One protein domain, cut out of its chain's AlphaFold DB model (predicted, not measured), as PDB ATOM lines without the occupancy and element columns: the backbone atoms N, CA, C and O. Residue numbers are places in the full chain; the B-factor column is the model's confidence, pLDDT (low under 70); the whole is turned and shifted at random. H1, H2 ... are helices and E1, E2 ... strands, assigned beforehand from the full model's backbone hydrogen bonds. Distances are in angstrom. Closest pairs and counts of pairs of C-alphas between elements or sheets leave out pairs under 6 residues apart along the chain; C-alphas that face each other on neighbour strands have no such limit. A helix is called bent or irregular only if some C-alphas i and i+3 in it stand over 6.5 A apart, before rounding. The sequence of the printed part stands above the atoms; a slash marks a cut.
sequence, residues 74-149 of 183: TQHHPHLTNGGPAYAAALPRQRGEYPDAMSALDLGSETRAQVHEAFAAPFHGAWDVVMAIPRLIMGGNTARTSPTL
ATOM      1  N   THR A  74     -55.583  29.366  -8.266       68.44
ATOM      2  CA  THR A  74     -55.025  29.019  -9.564       68.44
ATOM      3  C   THR A  74     -55.694  27.749 -10.064       68.44
ATOM      4  O   THR A  74     -55.585  26.681  -9.458       68.44
ATOM      5  N   GLN A  75     -56.380  27.848 -11.199       71.00
ATOM      6  CA  GLN A  75     -56.793  26.654 -11.921       71.00
ATOM      7  C   GLN A  75     -55.593  26.105 -12.688       71.00
ATOM      8  O   GLN A  75     -54.939  26.826 -13.437       71.00
ATOM      9  N   HIS A  76     -55.291  24.831 -12.484       71.25
ATOM     10  CA  HIS A  76     -54.233  24.119 -13.179       71.25
ATOM     11  C   HIS A  76     -54.797  22.839 -13.789       71.25
ATOM     12  O   HIS A  76     -55.671  22.174 -13.228       71.25
ATOM     13  N   HIS A  77     -54.295  22.492 -14.969       77.62
ATOM     14  CA  HIS A  77     -54.578  21.201 -15.578       77.62
ATOM     15  C   HIS A  77     -53.902  20.077 -14.780       77.62
ATOM     16  O   HIS A  77     -52.924  20.330 -14.067       77.62
ATOM     17  N   PRO A  78     -54.410  18.835 -14.867       75.81
ATOM     18  CA  PRO A  78     -53.770  17.705 -14.212       75.81
ATOM     19  C   PRO A  78     -52.312  17.585 -14.653       75.81
ATOM     20  O   PRO A  78     -51.981  17.737 -15.831       75.81
ATOM     21  N   HIS A  79     -51.439  17.285 -13.692       77.00
ATOM     22  CA  HIS A  79     -50.044  17.003 -13.984       77.00
ATOM     23  C   HIS A  79     -49.960  15.755 -14.868       77.00
ATOM     24  O   HIS A  79     -50.315  14.651 -14.456       77.00
ATOM     25  N   LEU A  80     -49.499  15.941 -16.105       82.25
ATOM     26  CA  LEU A  80     -49.231  14.838 -17.033       82.25
ATOM     27  C   LEU A  80     -47.863  14.194 -16.780       82.25
ATOM     28  O   LEU A  80     -47.542  13.173 -17.385       82.25
ATOM     29  N   THR A  81     -47.075  14.773 -15.878       82.62
ATOM     30  CA  THR A  81     -45.759  14.307 -15.439       82.62
ATOM     31  C   THR A  81     -45.826  13.902 -13.971       82.62
ATOM     32  O   THR A  81     -46.624  14.445 -13.208       82.62
ATOM     33  N   ASN A  82     -44.999  12.945 -13.554       73.38
ATOM     34  CA  ASN A  82     -45.041  12.425 -12.179       73.38
ATOM     35  C   ASN A  82     -44.192  13.231 -11.178       73.38
ATOM     36  O   ASN A  82     -44.005  12.784 -10.051       73.38
ATOM     37  N   GLY A  83     -43.673  14.397 -11.580       69.44
ATOM     38  CA  GLY A  83     -42.543  15.018 -10.894       69.44
ATOM     39  C   GLY A  83     -41.279  14.198 -11.164       69.44
ATOM     40  O   GLY A  83     -41.292  12.968 -11.113       69.44
ATOM     41  N   GLY A  84     -40.196  14.862 -11.556       72.81
ATOM     42  CA  GLY A  84     -38.936  14.180 -11.847       72.81
ATOM     43  C   GLY A  84     -38.401  13.399 -10.638       72.81
ATOM     44  O   GLY A  84     -38.912  13.528  -9.523       72.81
ATOM     45  N   PRO A  85     -37.361  12.582 -10.836       73.25
ATOM     46  CA  PRO A  85     -36.754  11.855  -9.737       73.25
ATOM     47  C   PRO A  85     -36.085  12.828  -8.758       73.25
ATOM     48  O   PRO A  85     -35.038  13.381  -9.066       73.25
ATOM     49  N   ALA A  86     -36.659  13.013  -7.571       76.06
ATOM     50  CA  ALA A  86     -36.009  13.738  -6.485       76.06
ATOM     51  C   ALA A  86     -35.161  12.751  -5.674       76.06
ATOM     52  O   ALA A  86     -35.674  12.049  -4.801       76.06
ATOM     53  N   TYR A  87     -33.873  12.640  -6.004       76.69
ATOM     54  CA  TYR A  87     -32.949  11.778  -5.254       76.69
ATOM     55  C   TYR A  87     -32.212  12.529  -4.151       76.69
ATOM     56  O   TYR A  87     -31.764  11.905  -3.192       76.69
ATOM     57  N   ALA A  88     -32.061  13.847  -4.289       77.50
ATOM     58  CA  ALA A  88     -31.496  14.678  -3.241       77.50
ATOM     59  C   ALA A  88     -32.567  14.950  -2.180       77.50
ATOM     60  O   ALA A  88     -33.584  15.582  -2.465       77.50
ATOM     61  N   ALA A  89     -32.322  14.479  -0.960       76.19
ATOM     62  CA  ALA A  89     -33.190  14.699   0.196       76.19
ATOM     63  C   ALA A  89     -32.436  15.361   1.357       76.19
ATOM     64  O   ALA A  89     -32.924  15.346   2.484       76.19
ATOM     65  N   ALA A  90     -31.256  15.928   1.087       77.62
ATOM     66  CA  ALA A  90     -30.380  16.527   2.090       77.62
ATOM     67  C   ALA A  90     -31.071  17.683   2.817       77.62
ATOM     68  O   ALA A  90     -31.074  17.753   4.042       77.62
ATOM     69  N   LEU A  91     -31.711  18.566   2.050       76.88
ATOM     70  CA  LEU A  91     -32.325  19.767   2.590       76.88
ATOM     71  C   LEU A  91     -33.760  19.466   3.047       76.88
ATOM     72  O   LEU A  91     -34.518  18.865   2.282       76.88
ATOM     73  N   PRO A  92     -34.203  19.971   4.212       76.75
ATOM     74  CA  PRO A  92     -35.596  19.869   4.668       76.75
ATOM     75  C   PRO A  92     -36.615  20.294   3.598       76.75
ATOM     76  O   PRO A  92     -37.627  19.633   3.371       76.75
ATOM     77  N   ARG A  93     -36.275  21.325   2.814       73.75
ATOM     78  CA  ARG A  93     -37.088  21.801   1.682       73.75
ATOM     79  C   ARG A  93     -37.291  20.755   0.584       73.75
ATOM     80  O   ARG A  93     -38.341  20.748  -0.047       73.75
ATOM     81  N   GLN A  94     -36.304  19.892   0.338       75.38
ATOM     82  CA  GLN A  94     -36.405  18.820  -0.659       75.38
ATOM     83  C   GLN A  94     -37.330  17.691  -0.189       75.38
ATOM     84  O   GLN A  94     -37.934  17.017  -1.016       75.38
ATOM     85  N   ARG A  95     -37.485  17.525   1.130       79.06
ATOM     86  CA  ARG A  95     -38.406  16.562   1.751       79.06
ATOM     87  C   ARG A  95     -39.822  17.112   1.943       79.06
ATOM     88  O   ARG A  95     -40.696  16.392   2.410       79.06
ATOM     89  N   GLY A  96     -40.056  18.376   1.582       77.56
ATOM     90  CA  GLY A  96     -41.330  19.053   1.825       77.56
ATOM     91  C   GLY A  96     -41.551  19.449   3.289       77.56
ATOM     92  O   GLY A  96     -42.681  19.738   3.669       77.56
ATOM     93  N   GLU A  97     -40.500  19.474   4.110       81.19
ATOM     94  CA  GLU A  97     -40.577  19.932   5.498       81.19
ATOM     95  C   GLU A  97     -40.626  21.466   5.561       81.19
ATOM     96  O   GLU A  97     -39.994  22.170   4.761       81.19
ATOM     97  N   TYR A  98     -41.369  21.999   6.535       76.19
ATOM     98  CA  TYR A  98     -41.414  23.438   6.776       76.19
ATOM     99  C   TYR A  98     -40.071  23.921   7.335       76.19
ATOM    100  O   TYR A  98     -39.555  23.323   8.278       76.19
ATOM    101  N   PRO A  99     -39.495  25.004   6.784       75.38
ATOM    102  CA  PRO A  99     -38.227  25.515   7.272       75.38
ATOM    103  C   PRO A  99     -38.387  26.091   8.685       75.38
ATOM    104  O   PRO A  99     -39.163  27.022   8.897       75.38
ATOM    105  N   ASP A 100     -37.620  25.565   9.632       81.44
ATOM    106  CA  ASP A 100     -37.416  26.107  10.975       81.44
ATOM    107  C   ASP A 100     -36.062  26.844  11.106       81.44
ATOM    108  O   ASP A 100     -35.253  26.909  10.175       81.44
ATOM    109  N   ALA A 101     -35.797  27.425  12.279       82.75
ATOM    110  CA  ALA A 101     -34.560  28.173  12.519       82.75
ATOM    111  C   ALA A 101     -33.290  27.308  12.378       82.75
ATOM    112  O   ALA A 101     -32.241  27.830  12.002       82.75
ATOM    113  N   MET A 102     -33.381  26.001  12.646       79.75
ATOM    114  CA  MET A 102     -32.250  25.074  12.547       79.75
ATOM    115  C   MET A 102     -31.977  24.663  11.095       79.75
ATOM    116  O   MET A 102     -30.830  24.685  10.654       79.75
ATOM    117  N   SER A 103     -33.022  24.384  10.318       78.88
ATOM    118  CA  SER A 103     -32.950  24.061   8.888       78.88
ATOM    119  C   SER A 103     -32.443  25.216   8.027       78.88
ATOM    120  O   SER A 103     -31.927  24.989   6.937       78.88
ATOM    121  N   ALA A 104     -32.545  26.461   8.506       78.31
ATOM    122  CA  ALA A 104     -31.969  27.619   7.826       78.31
ATOM    123  C   ALA A 104     -30.431  27.565   7.758       78.31
ATOM    124  O   ALA A 104     -29.837  28.189   6.879       78.31
ATOM    125  N   LEU A 105     -29.795  26.823   8.671       85.69
ATOM    126  CA  LEU A 105     -28.350  26.594   8.690       85.69
ATOM    127  C   LEU A 105     -27.939  25.342   7.906       85.69
ATOM    128  O   LEU A 105     -26.743  25.090   7.749       85.69
ATOM    129  N   ASP A 106     -28.904  24.565   7.411       81.00
ATOM    130  CA  ASP A 106     -28.628  23.364   6.641       81.00
ATOM    131  C   ASP A 106     -28.210  23.754   5.215       81.00
ATOM    132  O   ASP A 106     -29.024  24.012   4.329       81.00
ATOM    133  N   LEU A 107     -26.896  23.879   5.022       78.50
ATOM    134  CA  LEU A 107     -26.255  24.164   3.734       78.50
ATOM    135  C   LEU A 107     -25.793  22.874   3.037       78.50
ATOM    136  O   LEU A 107     -24.951  22.921   2.134       78.50
ATOM    137  N   GLY A 108     -26.298  21.718   3.478       77.25
ATOM    138  CA  GLY A 108     -25.949  20.417   2.929       77.25
ATOM    139  C   GLY A 108     -26.205  20.338   1.422       77.25
ATOM    140  O   GLY A 108     -27.266  20.710   0.925       77.25
ATOM    141  N   SER A 109     -25.222  19.822   0.682       78.94
ATOM    142  CA  SER A 109     -25.367  19.484  -0.734       78.94
ATOM    143  C   SER A 109     -24.959  18.033  -0.949       78.94
ATOM    144  O   SER A 109     -23.807  17.656  -0.733       78.94
ATOM    145  N   GLU A 110     -25.895  17.206  -1.408       84.50
ATOM    146  CA  GLU A 110     -25.620  15.836  -1.833       84.50
ATOM    147  C   GLU A 110     -25.245  15.811  -3.316       84.50
ATOM    148  O   GLU A 110     -26.018  15.392  -4.179       84.50
ATOM    149  N   THR A 111     -24.019  16.239  -3.627       86.75
ATOM    150  CA  THR A 111     -23.508  16.307  -5.008       86.75
ATOM    151  C   THR A 111     -23.702  14.992  -5.767       86.75
ATOM    152  O   THR A 111     -24.032  14.994  -6.949       86.75
ATOM    153  N   ARG A 112     -23.546  13.839  -5.099       89.44
ATOM    154  CA  ARG A 112     -23.748  12.527  -5.732       89.44
ATOM    155  C   ARG A 112     -25.207  12.286  -6.131       89.44
ATOM    156  O   ARG A 112     -25.445  11.790  -7.229       89.44
ATOM    157  N   ALA A 113     -26.160  12.640  -5.269       86.75
ATOM    158  CA  ALA A 113     -27.582  12.509  -5.567       86.75
ATOM    159  C   ALA A 113     -27.982  13.441  -6.720       86.75
ATOM    160  O   ALA A 113     -28.649  13.000  -7.651       86.75
ATOM    161  N   GLN A 114     -27.462  14.673  -6.731       85.88
ATOM    162  CA  GLN A 114     -27.662  15.629  -7.825       85.88
ATOM    163  C   GLN A 114     -27.104  15.118  -9.162       85.88
ATOM    164  O   GLN A 114     -27.746  15.268 -10.198       85.88
ATOM    165  N   VAL A 115     -25.927  14.480  -9.164       90.44
ATOM    166  CA  VAL A 115     -25.353  13.881 -10.384       90.44
ATOM    167  C   VAL A 115     -26.216  12.723 -10.889       90.44
ATOM    168  O   VAL A 115     -26.445  12.610 -12.093       90.44
ATOM    169  N   HIS A 116     -26.715  11.870  -9.993       90.19
ATOM    170  CA  HIS A 116     -27.620  10.783 -10.374       90.19
ATOM    171  C   HIS A 116     -28.950  11.314 -10.918       90.19
ATOM    172  O   HIS A 116     -29.437  10.815 -11.929       90.19
ATOM    173  N   GLU A 117     -29.503  12.352 -10.294       88.56
ATOM    174  CA  GLU A 117     -30.706  13.038 -10.761       88.56
ATOM    175  C   GLU A 117     -30.490  13.636 -12.151       88.56
ATOM    176  O   GLU A 117     -31.278  13.372 -13.054       88.56
ATOM    177  N   ALA A 118     -29.370  14.326 -12.373       88.12
ATOM    178  CA  ALA A 118     -29.023  14.883 -13.677       88.12
ATOM    179  C   ALA A 118     -28.909  13.804 -14.767       88.12
ATOM    180  O   ALA A 118     -29.323  14.024 -15.905       88.12
ATOM    181  N   PHE A 119     -28.376  12.627 -14.427       93.56
ATOM    182  CA  PHE A 119     -28.259  11.514 -15.367       93.56
ATOM    183  C   PHE A 119     -29.604  10.825 -15.643       93.56
ATOM    184  O   PHE A 119     -29.871  10.433 -16.779       93.56
ATOM    185  N   ALA A 120     -30.466  10.688 -14.634       91.06
ATOM    186  CA  ALA A 120     -31.777  10.047 -14.755       91.06
ATOM    187  C   ALA A 120     -32.843  10.961 -15.382       91.06
ATOM    188  O   ALA A 120     -33.754  10.476 -16.058       91.06
ATOM    189  N   ALA A 121     -32.721  12.279 -15.198       88.69
ATOM    190  CA  ALA A 121     -33.653  13.293 -15.680       88.69
ATOM    191  C   ALA A 121     -34.045  13.156 -17.164       88.69
ATOM    192  O   ALA A 121     -35.245  13.159 -17.440       88.69
ATOM    193  N   PRO A 122     -33.123  12.983 -18.138       89.38
ATOM    194  CA  PRO A 122     -33.515  12.840 -19.542       89.38
ATOM    195  C   PRO A 122     -34.363  11.589 -19.806       89.38
ATOM    196  O   PRO A 122     -35.287  11.638 -20.619       89.38
ATOM    197  N   PHE A 123     -34.096  10.482 -19.108       92.81
ATOM    198  CA  PHE A 123     -34.870   9.248 -19.255       92.81
ATOM    199  C   PHE A 123     -36.266   9.391 -18.647       92.81
ATOM    200  O   PHE A 123     -37.248   8.995 -19.274       92.81
ATOM    201  N   HIS A 124     -36.369  10.018 -17.474       90.19
ATOM    202  CA  HIS A 124     -37.656  10.346 -16.863       90.19
ATOM    203  C   HIS A 124     -38.468  11.321 -17.717       90.19
ATOM    204  O   HIS A 124     -39.655  11.092 -17.927       90.19
ATOM    205  N   GLY A 125     -37.833  12.351 -18.280       87.88
ATOM    206  CA  GLY A 125     -38.489  13.285 -19.191       87.88
ATOM    207  C   GLY A 125     -39.015  12.593 -20.450       87.88
ATOM    208  O   GLY A 125     -40.158  12.809 -20.842       87.88
ATOM    209  N   ALA A 126     -38.222  11.703 -21.056       89.31
ATOM    210  CA  ALA A 126     -38.672  10.907 -22.198       89.31
ATOM    211  C   ALA A 126     -39.850   9.992 -21.828       89.31
ATOM    212  O   ALA A 126     -40.823   9.900 -22.577       89.31
ATOM    213  N   TRP A 127     -39.789   9.351 -20.660       92.69
ATOM    214  CA  TRP A 127     -40.876   8.522 -20.148       92.69
ATOM    215  C   TRP A 127     -42.155   9.326 -19.898       92.69
ATOM    216  O   TRP A 127     -43.238   8.893 -20.287       92.69
ATOM    217  N   ASP A 128     -42.043  10.520 -19.320       90.56
ATOM    218  CA  ASP A 128     -43.174  11.416 -19.103       90.56
ATOM    219  C   ASP A 128     -43.817  11.859 -20.422       90.56
ATOM    220  O   ASP A 128     -45.041  11.885 -20.512       90.56
ATOM    221  N   VAL A 129     -43.032  12.115 -21.475       89.62
ATOM    222  CA  VAL A 129     -43.571  12.406 -22.817       89.62
ATOM    223  C   VAL A 129     -44.354  11.215 -23.373       89.62
ATOM    224  O   VAL A 129     -45.456  11.394 -23.893       89.62
ATOM    225  N   VAL A 130     -43.822   9.997 -23.245       91.75
ATOM    226  CA  VAL A 130     -44.507   8.772 -23.696       91.75
ATOM    227  C   VAL A 130     -45.807   8.553 -22.917       91.75
ATOM    228  O   VAL A 130     -46.835   8.214 -23.504       91.75
ATOM    229  N   MET A 131     -45.786   8.792 -21.605       91.62
ATOM    230  CA  MET A 131     -46.935   8.584 -20.723       91.62
ATOM    231  C   MET A 131     -47.930   9.751 -20.707       91.62
ATOM    232  O   MET A 131     -49.054   9.569 -20.235       91.62
ATOM    233  N   ALA A 132     -47.580  10.914 -21.260       87.94
ATOM    234  CA  ALA A 132     -48.459  12.080 -21.301       87.94
ATOM    235  C   ALA A 132     -49.763  11.794 -22.061       87.94
ATOM    236  O   ALA A 132     -50.835  12.159 -21.583       87.94
ATOM    237  N   ILE A 133     -49.695  11.101 -23.205       87.31
ATOM    238  CA  ILE A 133     -50.881  10.796 -24.025       87.31
ATOM    239  C   ILE A 133     -51.842   9.845 -23.286       87.31
ATOM    240  O   ILE A 133     -53.012  10.205 -23.130       87.31
ATOM    241  N   PRO A 134     -51.402   8.678 -22.767       88.94
ATOM    242  CA  PRO A 134     -52.266   7.828 -21.950       88.94
ATOM    243  C   PRO A 134     -52.860   8.554 -20.737       88.94
ATOM    244  O   PRO A 134     -54.051   8.410 -20.464       88.94
ATOM    245  N   ARG A 135     -52.060   9.357 -20.022       86.81
ATOM    246  CA  ARG A 135     -52.522  10.114 -18.847       86.81
ATOM    247  C   ARG A 135     -53.567  11.162 -19.210       86.81
ATOM    248  O   ARG A 135     -54.527  11.315 -18.467       86.81
ATOM    249  N   LEU A 136     -53.425  11.828 -20.353       85.25
ATOM    250  CA  LEU A 136     -54.412  12.789 -20.837       85.25
ATOM    251  C   LEU A 136     -55.758  12.113 -21.143       85.25
ATOM    252  O   LEU A 136     -56.808  12.658 -20.812       85.25
ATOM    253  N   ILE A 137     -55.731  10.915 -21.735       87.81
ATOM    254  CA  ILE A 137     -56.943  10.151 -22.066       87.81
ATOM    255  C   ILE A 137     -57.621   9.609 -20.798       87.81
ATOM    256  O   ILE A 137     -58.840   9.685 -20.680       87.81
ATOM    257  N   MET A 138     -56.847   9.072 -19.848       85.81
ATOM    258  CA  MET A 138     -57.385   8.435 -18.635       85.81
ATOM    259  C   MET A 138     -57.732   9.422 -17.516       85.81
ATOM    260  O   MET A 138     -58.693   9.205 -16.785       85.81
ATOM    261  N   GLY A 139     -56.941  10.484 -17.345       75.25
ATOM    262  CA  GLY A 139     -57.054  11.428 -16.230       75.25
ATOM    263  C   GLY A 139     -58.128  12.499 -16.412       75.25
ATOM    264  O   GLY A 139     -58.463  13.186 -15.448       75.25
ATOM    265  N   GLY A 140     -58.677  12.631 -17.623       68.44
ATOM    266  CA  GLY A 140     -59.626  13.682 -17.976       68.44
ATOM    267  C   GLY A 140     -58.989  15.077 -17.993       68.44
ATOM    268  O   GLY A 140     -57.923  15.312 -17.437       68.44
ATOM    269  N   ASN A 141     -59.650  16.034 -18.644       69.50
ATOM    270  CA  ASN A 141     -59.180  17.422 -18.721       69.50
ATOM    271  C   ASN A 141     -59.847  18.320 -17.664       69.50
ATOM    272  O   ASN A 141     -60.253  19.444 -17.949       69.50
ATOM    273  N   THR A 142     -60.052  17.799 -16.454       73.38
ATOM    274  CA  THR A 142     -60.705  18.563 -15.389       73.38
ATOM    275  C   THR A 142     -59.691  19.489 -14.736       73.38
ATOM    276  O   THR A 142     -58.759  19.016 -14.079       73.38
ATOM    277  N   ALA A 143     -59.880  20.797 -14.909       73.88
ATOM    278  CA  ALA A 143     -59.114  21.803 -14.190       73.88
ATOM    279  C   ALA A 143     -59.257  21.580 -12.677       73.88
ATOM    280  O   ALA A 143     -60.362  21.406 -12.156       73.88
ATOM    281  N   ARG A 144     -58.127  21.557 -11.975       70.38
ATOM    282  CA  ARG A 144     -58.061  21.517 -10.516       70.38
ATOM    283  C   ARG A 144     -57.751  22.905 -10.002       70.38
ATOM    284  O   ARG A 144     -57.042  23.669 -10.642       70.38
ATOM    285  N   THR A 145     -58.273  23.217  -8.833       72.44
ATOM    286  CA  THR A 145     -58.133  24.531  -8.217       72.44
ATOM    287  C   THR A 145     -57.125  24.416  -7.072       72.44
ATOM    288  O   THR A 145     -57.293  23.554  -6.211       72.44
ATOM    289  N   SER A 146     -56.050  25.208  -7.088       63.41
ATOM    290  CA  SER A 146     -55.042  25.285  -6.022       63.41
ATOM    291  C   SER A 146     -54.905  26.717  -5.481       63.41
ATOM    292  O   SER A 146     -55.141  27.671  -6.213       63.41
ATOM    293  N   PRO A 147     -54.506  26.899  -4.216       62.81
ATOM    294  CA  PRO A 147     -54.285  25.842  -3.241       62.81
ATOM    295  C   PRO A 147     -55.625  25.287  -2.724       62.81
ATOM    296  O   PRO A 147     -56.612  26.008  -2.612       62.81
ATOM    297  N   THR A 148     -55.682  23.981  -2.453       61.44
ATOM    298  CA  THR A 148     -56.861  23.339  -1.836       61.44
ATOM    299  C   THR A 148     -56.982  23.661  -0.348       61.44
ATOM    300  O   THR A 148     -58.050  23.494   0.230       61.44
ATOM    301  N   LEU A 149     -55.885  24.117   0.257       57.84
ATOM    302  CA  LEU A 149     -55.799  24.575   1.634       57.84
ATOM    303  C   LEU A 149     -55.262  26.000   1.637       57.84
ATOM    304  O   LEU A 149     -54.307  26.315   0.927       57.84
TER     305      LEU A 149
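Overview. This is residues 74 to 149 of the 183 residues of an uncharacterized protein of Phycisphaerales bacterium (UniProt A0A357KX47). This is a flat, loose bow of chain: one long bent helix, H2, makes the curved rim along one long side, the unnamed residues 77 to 91 run within that curve, and the short strands E1 and E2 join the two ends of the printed part side by side. The tiny helix H1 lies inside the bow towards the end away from the strands, and residues 96 to 110 loop out from it and lead back to the start of H2. The printed part has 76 residues, with two named helices and two named strands in the order E1, H1, H2, E2; the sheet has the order E1 - E2 and is antiparallel, and the class is mostly helix. The whole is loose, with a radius of gyration of the C-alphas of 16.2 A, and its C-alphas span 44 by 34 by 13 A.

Arrangement. The printed part begins with E1, residues 74 to 76, whose neighbour strand is E2, residues 144 to 146. The two are antiparallel, with 143 degrees between their N-to-C directions. The C-alphas of Gln 75 and Thr 145 face each other at 4.5 A. Across the pair, N 74 and O 146 are within hydrogen-bond range at 2.7 A, and so are N 144 and O 76 at 2.8 A. H1, residues 92 to 95, is apart from E2. H2 was assigned by its hydrogen bonds as one helix, residues 111 to 139, but it is bent: C-alphas 119 and 122 are 6.8 A apart. Its arms are H2a, residues 111 to 119, and H2b, residues 122 to 139, and their lines stand at a steep tilt of 61 degrees. H2b is itself irregular, with C-alphas 130 and 133 at 6.7 A, and it has a kink of 48 degrees near residue 133. H1 is apart from H2a and from H2b. E1 is apart from both arms, and H2a is apart from E2. In H2a every O i to N i+4 pair is within hydrogen-bond range and in H2b 12 of 14 are, while H1 is too short for such a pair.

Along the chain. E1 runs from Thr 74 to His 76, 6.1 A from first to last C-alpha, and C-alpha 74 is at (-55.025, 29.019, -9.564). After residues 77 to 91, H1 runs from Pro 92 to Arg 95 and is 5.2 A long, with C-alpha 92 at (-35.596, 19.869, 4.668). H2a runs from Thr 111 to Phe 119 and is 12.4 A long. Residues 120 and 121 belong to neither arm. H2b runs from Pro 122 to Gly 139 and is 23.8 A long. E2, from Arg 144 to Ser 146, is 6.6 A long, and C-alpha 146 is at (-55.042, 25.285, -6.022).

Size, cuts and confidence. The two C-alphas farthest apart are those of Leu 105 and Ile 137, at 45.1 A, while the first and last printed C-alphas, of Thr 74 and Leu 149, are 12.1 A apart. The outline is flat, and the printed part has no cut. The links from E1 to H1 and from H1 to H2 are long, with 15 residues each, and the link from H2 to E2 is tight, with 4 residues. The mean pLDDT of the printed part is 80.3. In this predicted model, eight printed residues have a pLDDT under 70: residue 74, residue 83, residues 140 to 141 and residues 146 to 149.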